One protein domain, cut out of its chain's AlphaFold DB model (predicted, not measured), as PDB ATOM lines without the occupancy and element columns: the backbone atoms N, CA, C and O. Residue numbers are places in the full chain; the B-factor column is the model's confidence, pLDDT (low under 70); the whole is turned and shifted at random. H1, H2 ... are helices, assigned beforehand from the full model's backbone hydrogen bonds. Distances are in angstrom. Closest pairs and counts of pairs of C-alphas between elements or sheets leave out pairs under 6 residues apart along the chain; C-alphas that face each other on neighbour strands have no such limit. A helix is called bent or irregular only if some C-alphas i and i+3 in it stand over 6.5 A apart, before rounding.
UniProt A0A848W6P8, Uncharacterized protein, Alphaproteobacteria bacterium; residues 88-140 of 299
ATOM      1  N   ALA A  88     197.873 198.208 111.991       92.19
ATOM      2  CA  ALA A  88     197.837 199.615 112.393       92.19
ATOM      3  C   ALA A  88     199.206 200.322 112.373       92.19
ATOM      4  O   ALA A  88     199.250 201.550 112.300       92.19
ATOM      5  N   PHE A  89     200.328 199.590 112.410       93.44
ATOM      6  CA  PHE A  89     201.662 200.198 112.313       93.44
ATOM      7  C   PHE A  89     201.831 200.999 111.013       93.44
ATOM      8  O   PHE A  89     202.282 202.148 111.042       93.44
ATOM      9  N   ARG A  90     201.358 200.447 109.889       94.50
ATOM     10  CA  ARG A  90     201.375 201.115 108.583       94.50
ATOM     11  C   ARG A  90     200.527 202.389 108.534       94.50
ATOM     12  O   ARG A  90     200.808 203.274 107.727       94.50
ATOM     13  N   PHE A  91     199.511 202.496 109.387       93.88
ATOM     14  CA  PHE A  91     198.686 203.696 109.524       93.88
ATOM     15  C   PHE A  91     199.341 204.748 110.432       93.88
ATOM     16  O   PHE A  91     199.432 205.919 110.062       93.88
ATOM     17  N   HIS A  92     199.822 204.344 111.612       95.38
ATOM     18  CA  HIS A  92     200.318 205.285 112.619       95.38
ATOM     19  C   HIS A  92     201.624 205.975 112.223       95.38
ATOM     20  O   HIS A  92     201.797 207.147 112.550       95.38
ATOM     21  N   ILE A  93     202.524 205.295 111.505       96.06
ATOM     22  CA  ILE A  93     203.786 205.908 111.072       96.06
ATOM     23  C   ILE A  93     203.548 207.103 110.133       96.06
ATOM     24  O   ILE A  93     203.958 208.204 110.499       96.06
ATOM     25  N   PRO A  94     202.844 206.977 108.990       95.50
ATOM     26  CA  PRO A  94     202.557 208.130 108.139       95.50
ATOM     27  C   PRO A  94     201.726 209.203 108.846       95.50
ATOM     28  O   PRO A  94     201.980 210.382 108.639       95.50
ATOM     29  N   GLN A  95     200.783 208.824 109.722       96.75
ATOM     30  CA  GLN A  95     200.012 209.786 110.520       96.75
ATOM     31  C   GLN A  95     200.911 210.645 111.422       96.75
ATOM     32  O   GLN A  95     200.692 211.847 111.552       96.75
ATOM     33  N   TYR A  96     201.896 210.033 112.078       97.31
ATOM     34  CA  TYR A  96     202.863 210.758 112.894       97.31
ATOM     35  C   TYR A  96     203.781 211.628 112.030       97.31
ATOM     36  O   TYR A  96     203.980 212.802 112.335       97.31
ATOM     37  N   LEU A  97     204.324 211.064 110.946       97.25
ATOM     38  CA  LEU A  97     205.264 211.760 110.071       97.25
ATOM     39  C   LEU A  97     204.634 212.985 109.398       97.25
ATOM     40  O   LEU A  97     205.279 214.031 109.346       97.25
ATOM     41  N   SER A  98     203.380 212.886 108.950       96.38
ATOM     42  CA  SER A  98     202.662 214.013 108.349       96.38
ATOM     43  C   SER A  98     202.402 215.134 109.357       96.38
ATOM     44  O   SER A  98     202.764 216.275 109.092       96.38
ATOM     45  N   ARG A  99     201.889 214.808 110.553       97.12
ATOM     46  CA  ARG A  99     201.670 215.791 111.631       97.12
ATOM     47  C   ARG A  99     202.962 216.488 112.042       97.12
ATOM     48  O   ARG A  99     203.000 217.706 112.150       97.12
ATOM     49  N   ARG A 100     204.045 215.724 112.205       97.06
ATOM     50  CA  ARG A 100     205.366 216.278 112.521       97.06
ATOM     51  C   ARG A 100     205.833 217.245 111.432       97.06
ATOM     52  O   ARG A 100     206.389 218.290 111.749       97.06
ATOM     53  N   ALA A 101     205.639 216.907 110.160       97.25
ATOM     54  CA  ALA A 101     206.010 217.792 109.061       97.25
ATOM     55  C   ALA A 101     205.165 219.072 109.021       97.25
ATOM     56  O   ALA A 101     205.707 220.137 108.726       97.25
ATOM     57  N   ASP A 102     203.879 218.988 109.370       97.12
ATOM     58  CA  ASP A 102     203.023 220.160 109.550       97.12
ATOM     59  C   ASP A 102     203.557 221.069 110.676       97.12
ATOM     60  O   ASP A 102     203.765 222.259 110.435       97.12
ATOM     61  N   ASP A 103     203.908 220.506 111.838       97.81
ATOM     62  CA  ASP A 103     204.502 221.251 112.962       97.81
ATOM     63  C   ASP A 103     205.831 221.936 112.576       97.81
ATOM     64  O   ASP A 103     206.126 223.061 112.991       97.81
ATOM     65  N   TRP A 104     206.668 221.268 111.774       98.00
ATOM     66  CA  TRP A 104     207.928 221.836 111.277       98.00
ATOM     67  C   TRP A 104     207.701 222.970 110.283       98.00
ATOM     68  O   TRP A 104     208.404 223.984 110.342       98.00
ATOM     69  N   ARG A 105     206.706 222.825 109.406       97.69
ATOM     70  CA  ARG A 105     206.340 223.847 108.425       97.69
ATOM     71  C   ARG A 105     205.902 225.138 109.110       97.69
ATOM     72  O   ARG A 105     206.329 226.211 108.689       97.69
ATOM     73  N   GLU A 106     205.131 225.052 110.193       97.88
ATOM     74  CA  GLU A 106     204.747 226.219 111.008       97.88
ATOM     75  C   GLU A 106     205.953 226.951 111.613       97.88
ATOM     76  O   GLU A 106     205.921 228.163 111.819       97.88
ATOM     77  N   ARG A 107     207.051 226.229 111.845       97.62
ATOM     78  CA  ARG A 107     208.318 226.770 112.352       97.62
ATOM     79  C   ARG A 107     209.281 227.218 111.244       97.62
ATOM     80  O   ARG A 107     210.414 227.578 111.547       97.62
ATOM     81  N   GLY A 108     208.855 227.195 109.979       98.06
ATOM     82  CA  GLY A 108     209.669 227.599 108.828       98.06
ATOM     83  C   GLY A 108     210.673 226.546 108.348       98.06
ATOM     84  O   GLY A 108     211.569 226.876 107.572       98.06
ATOM     85  N   PHE A 109     210.543 225.291 108.786       98.00
ATOM     86  CA  PHE A 109     211.387 224.182 108.340       98.00
ATOM     87  C   PHE A 109     210.683 223.338 107.272       98.00
ATOM     88  O   PHE A 109     209.475 223.115 107.328       98.00
ATOM     89  N   THR A 110     211.460 222.801 106.331       96.50
ATOM     90  CA  THR A 110     210.974 221.841 105.330       96.50
ATOM     91  C   THR A 110     211.314 220.420 105.769       96.50
ATOM     92  O   THR A 110     212.465 219.997 105.671       96.50
ATOM     93  N   GLU A 111     210.314 219.665 106.225       96.12
ATOM     94  CA  GLU A 111     210.430 218.226 106.486       96.12
ATOM     95  C   GLU A 111     209.885 217.434 105.288       96.12
ATOM     96  O   GLU A 111     208.801 217.712 104.786       96.12
ATOM     97  N   THR A 112     210.650 216.447 104.818       94.44
ATOM     98  CA  THR A 112     210.328 215.646 103.623       94.44
ATOM     99  C   THR A 112     210.084 214.173 103.938       94.44
ATOM    100  O   THR A 112     209.568 213.445 103.098       94.44
ATOM    101  N   LEU A 113     210.409 213.717 105.150       96.50
ATOM    102  CA  LEU A 113     210.052 212.391 105.639       96.50
ATOM    103  C   LEU A 113     208.598 212.403 106.132       96.50
ATOM    104  O   LEU A 113     208.341 212.647 107.314       96.50
ATOM    105  N   THR A 114     207.661 212.161 105.211       96.06
ATOM    106  CA  THR A 114     206.205 212.270 105.449       96.06
ATOM    107  C   THR A 114     205.419 210.994 105.151       96.06
ATOM    108  O   THR A 114     204.257 210.880 105.535       96.06
ATOM    109  N   ASP A 115     206.054 210.004 104.526       94.81
ATOM    110  CA  ASP A 115     205.434 208.748 104.122       94.81
ATOM    111  C   ASP A 115     206.349 207.541 104.394       94.81
ATOM    112  O   ASP A 115     207.505 207.668 104.810       94.81
ATOM    113  N   PHE A 116     205.792 206.345 104.195       96.06
ATOM    114  CA  PHE A 116     206.481 205.086 104.473       96.06
ATOM    115  C   PHE A 116     207.555 204.749 103.425       96.06
ATOM    116  O   PHE A 116     208.556 204.125 103.765       96.06
ATOM    117  N   ALA A 117     207.385 205.184 102.172       95.62
ATOM    118  CA  ALA A 117     208.350 204.927 101.103       95.62
ATOM    119  C   ALA A 117     209.653 205.701 101.354       95.62
ATOM    120  O   ALA A 117     210.736 205.121 101.371       95.62
ATOM    121  N   SER A 118     209.535 206.989 101.679       96.56
ATOM    122  CA  SER A 118     210.632 207.858 102.104       96.56
ATOM    123  C   SER A 118     211.297 207.345 103.382       96.56
ATOM    124  O   SER A 118     212.514 207.455 103.538       96.56
ATOM    125  N   LEU A 119     210.516 206.776 104.312       96.31
ATOM    126  CA  LEU A 119     211.064 206.124 105.501       96.31
ATOM    127  C   LEU A 119     211.933 204.929 105.117       96.31
ATOM    128  O   LEU A 119     213.061 204.835 105.597       96.31
ATOM    129  N   ASN A 120     211.441 204.048 104.250       96.50
ATOM    130  CA  ASN A 120     212.189 202.880 103.797       96.50
ATOM    131  C   ASN A 120     213.460 203.272 103.036       96.50
ATOM    132  O   ASN A 120     214.522 202.728 103.325       96.50
ATOM    133  N   GLU A 121     213.377 204.246 102.128       96.69
ATOM    134  CA  GLU A 121     214.520 204.739 101.350       96.69
ATOM    135  C   GLU A 121     215.637 205.300 102.244       96.69
ATOM    136  O   GLU A 121     216.819 205.065 101.996       96.69
ATOM    137  N   ARG A 122     215.274 206.031 103.306       96.19
ATOM    138  CA  ARG A 122     216.238 206.714 104.189       96.19
ATOM    139  C   ARG A 122     216.685 205.871 105.383       96.19
ATOM    140  O   ARG A 122     217.584 206.288 106.119       96.19
ATOM    141  N   SER A 123     216.062 204.717 105.607       96.00
ATOM    142  CA  SER A 123     216.378 203.840 106.731       96.00
ATOM    143  C   SER A 123     217.681 203.079 106.502       96.00
ATOM    144  O   SER A 123     217.974 202.598 105.410       96.00
ATOM    145  N   LYS A 124     218.467 202.928 107.572       95.94
ATOM    146  CA  LYS A 124     219.658 202.071 107.597       95.94
ATOM    147  C   LYS A 124     219.313 200.783 108.329       95.94
ATOM    148  O   LYS A 124     219.272 200.761 109.556       95.94
ATOM    149  N   PHE A 125     219.029 199.738 107.563       94.06
ATOM    150  CA  PHE A 125     218.691 198.423 108.097       94.06
ATOM    151  C   PHE A 125     219.949 197.644 108.483       94.06
ATOM    152  O   PHE A 125     220.980 197.755 107.821       94.06
ATOM    153  N   TRP A 126     219.855 196.848 109.551       88.25
ATOM    154  CA  TRP A 126     220.958 195.996 110.014       88.25
ATOM    155  C   TRP A 126     221.207 194.808 109.073       88.25
ATOM    156  O   TRP A 126     222.331 194.318 108.978       88.25
ATOM    157  N   GLY A 127     220.157 194.364 108.376       91.31
ATOM    158  CA  GLY A 127     220.157 193.205 107.492       91.31
ATOM    159  C   GLY A 127     219.072 193.272 106.415       91.31
ATOM    160  O   GLY A 127     218.191 194.139 106.420       91.31
ATOM    161  N   ASP A 128     219.178 192.351 105.457       94.12
ATOM    162  CA  ASP A 128     218.282 192.220 104.301       94.12
ATOM    163  C   ASP A 128     216.853 191.827 104.704       94.12
ATOM    164  O   ASP A 128     215.875 192.345 104.168       94.12
ATOM    165  N   ASP A 129     216.750 190.968 105.715       92.00
ATOM    166  CA  ASP A 129     215.521 190.493 106.345       92.00
ATOM    167  C   ASP A 129     214.697 191.642 106.941       92.00
ATOM    168  O   ASP A 129     213.493 191.746 106.698       92.00
ATOM    169  N   GLN A 130     215.352 192.559 107.657       93.31
ATOM    170  CA  GLN A 130     214.705 193.739 108.218       93.31
ATOM    171  C   GLN A 130     214.215 194.675 107.108       93.31
ATOM    172  O   GLN A 130     213.076 195.142 107.164       93.31
ATOM    173  N   ARG A 131     215.037 194.914 106.074       96.31
ATOM    174  CA  ARG A 131     214.624 195.714 104.911       96.31
ATOM    175  C   ARG A 131     213.403 195.094 104.226       96.31
ATOM    176  O   ARG A 131     212.444 195.804 103.935       96.31
ATOM    177  N   ALA A 132     213.419 193.784 103.983       96.88
ATOM    178  CA  ALA A 132     212.310 193.065 103.359       96.88
ATOM    179  C   ALA A 132     211.032 193.133 104.211       96.88
ATOM    180  O   ALA A 132     209.954 193.409 103.689       96.88
ATOM    181  N   SER A 133     211.147 192.975 105.534       94.19
ATOM    182  CA  SER A 133     210.022 193.132 106.463       94.19
ATOM    183  C   SER A 133     209.403 194.536 106.396       94.19
ATOM    184  O   SER A 133     208.182 194.675 106.316       94.19
ATOM    185  N   PHE A 134     210.225 195.586 106.352       96.38
ATOM    186  CA  PHE A 134     209.752 196.966 106.194       96.38
ATOM    187  C   PHE A 134     209.140 197.237 104.816       96.38
ATOM    188  O   PHE A 134     208.205 198.034 104.705       96.38
ATOM    189  N   LYS A 135     209.606 196.545 103.770       96.50
ATOM    190  CA  LYS A 135     208.960 196.594 102.457       96.50
ATOM    191  C   LYS A 135     207.570 195.960 102.498       96.50
ATOM    192  O   LYS A 135     206.632 196.568 102.001       96.50
ATOM    193  N   ASN A 136     207.398 194.823 103.175       95.50
ATOM    194  CA  ASN A 136     206.072 194.222 103.369       95.50
ATOM    195  C   ASN A 136     205.111 195.186 104.079       95.50
ATOM    196  O   ASN A 136     203.950 195.282 103.694       95.50
ATOM    197  N   TRP A 137     205.595 195.932 105.079       96.25
ATOM    198  CA  TRP A 137     204.794 196.965 105.737       96.25
ATOM    199  C   TRP A 137     204.358 198.078 104.786       96.25
ATOM    200  O   TRP A 137     203.219 198.524 104.867       96.25
ATOM    201  N   GLU A 138     205.232 198.523 103.885       96.19
ATOM    202  CA  GLU A 138     204.914 199.564 102.902       96.19
ATOM    203  C   GLU A 138     203.714 199.183 102.020       96.19
ATOM    204  O   GLU A 138     202.841 200.032 101.805       96.19
ATOM    205  N   GLU A 139     203.652 197.911 101.607       95.38
ATOM    206  CA  GLU A 139     202.616 197.320 100.743       95.38
ATOM    207  C   GLU A 139     201.275 197.069 101.460       95.38
ATOM    208  O   GLU A 139     200.268 196.756 100.821       95.38
ATOM    209  N   VAL A 140     201.219 197.215 102.788       95.25
ATOM    210  CA  VAL A 140     199.956 197.116 103.530       95.25
ATOM    211  C   VAL A 140     199.057 198.299 103.154       95.25
ATOM    212  O   VAL A 140     199.357 199.461 103.434       95.25
TER     213      VAL A 140
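This is residues 88 to 140 of the 299 residues of an uncharacterized protein of Alphaproteobacteria bacterium (UniProt A0A848W6P8). One long helix, H1, makes much of the length, and a small helical hairpin of H2 and H3 is set crosswise near its first residues, 89 to 94. From the other end of H1 the link of residues 107 to 115 folds back beside that helix to reach the hairpin. The printed part has 53 residues with three named helices, H1, H2 and H3 in chain order, and no named strand; its class is all helix. It is only just loose, close to compact, with a radius of gyration of the C-alphas of 12.4 A, and elongated, spanning 37 by 22 by 13 A.

H1, residues 89 to 106, and H2, residues 116 to 122, only just touch, with 3 pairs of C-alphas within 8 A; H1 does so with residues 90 to 94 alone. Their closest C-alphas, of Pro 94 and Phe 116, are 6.2 A apart, and their lines are about perpendicular at 74 degrees. H3, residues 128 to 138, and H1 touch only at their ends, and only just, with 3 such pairs; H1 does so with residues 89 to 90 alone. The closest C-alphas there, of Arg 90 and Trp 137, are 6.1 A apart, and the lines are about perpendicular at 78 degrees. H2 and H3 form a helical hairpin: they touch, with the C-alphas of Phe 116 and Glu 138 closest at 6.0 A, and run opposite ways at a shallow tilt of 30 degrees. In H2 and H3 every O i to N i+4 pair is within hydrogen-bond range; in H1, 13 of 14 are.

H1 is 26.2 A from C-alpha 89 at (201.662, 200.198, 112.313) to C-alpha 106 at (204.747, 226.219, 111.008). It is neither bent nor irregular, but only just: C-alphas 91 and 94 are 6.0 A apart. H2 measures 9.9 A, and H3 15.3 A, ending at C-alpha 138 at (204.914, 199.564, 102.902).

The two C-alphas farthest apart, of Gly 108 and Asp 129, are 37.6 A apart. The link from H1 to H2 is short, and that from H2 to H3 is tight. The printed part has no cut, its mean pLDDT is 95.7, and no printed residue is under 70.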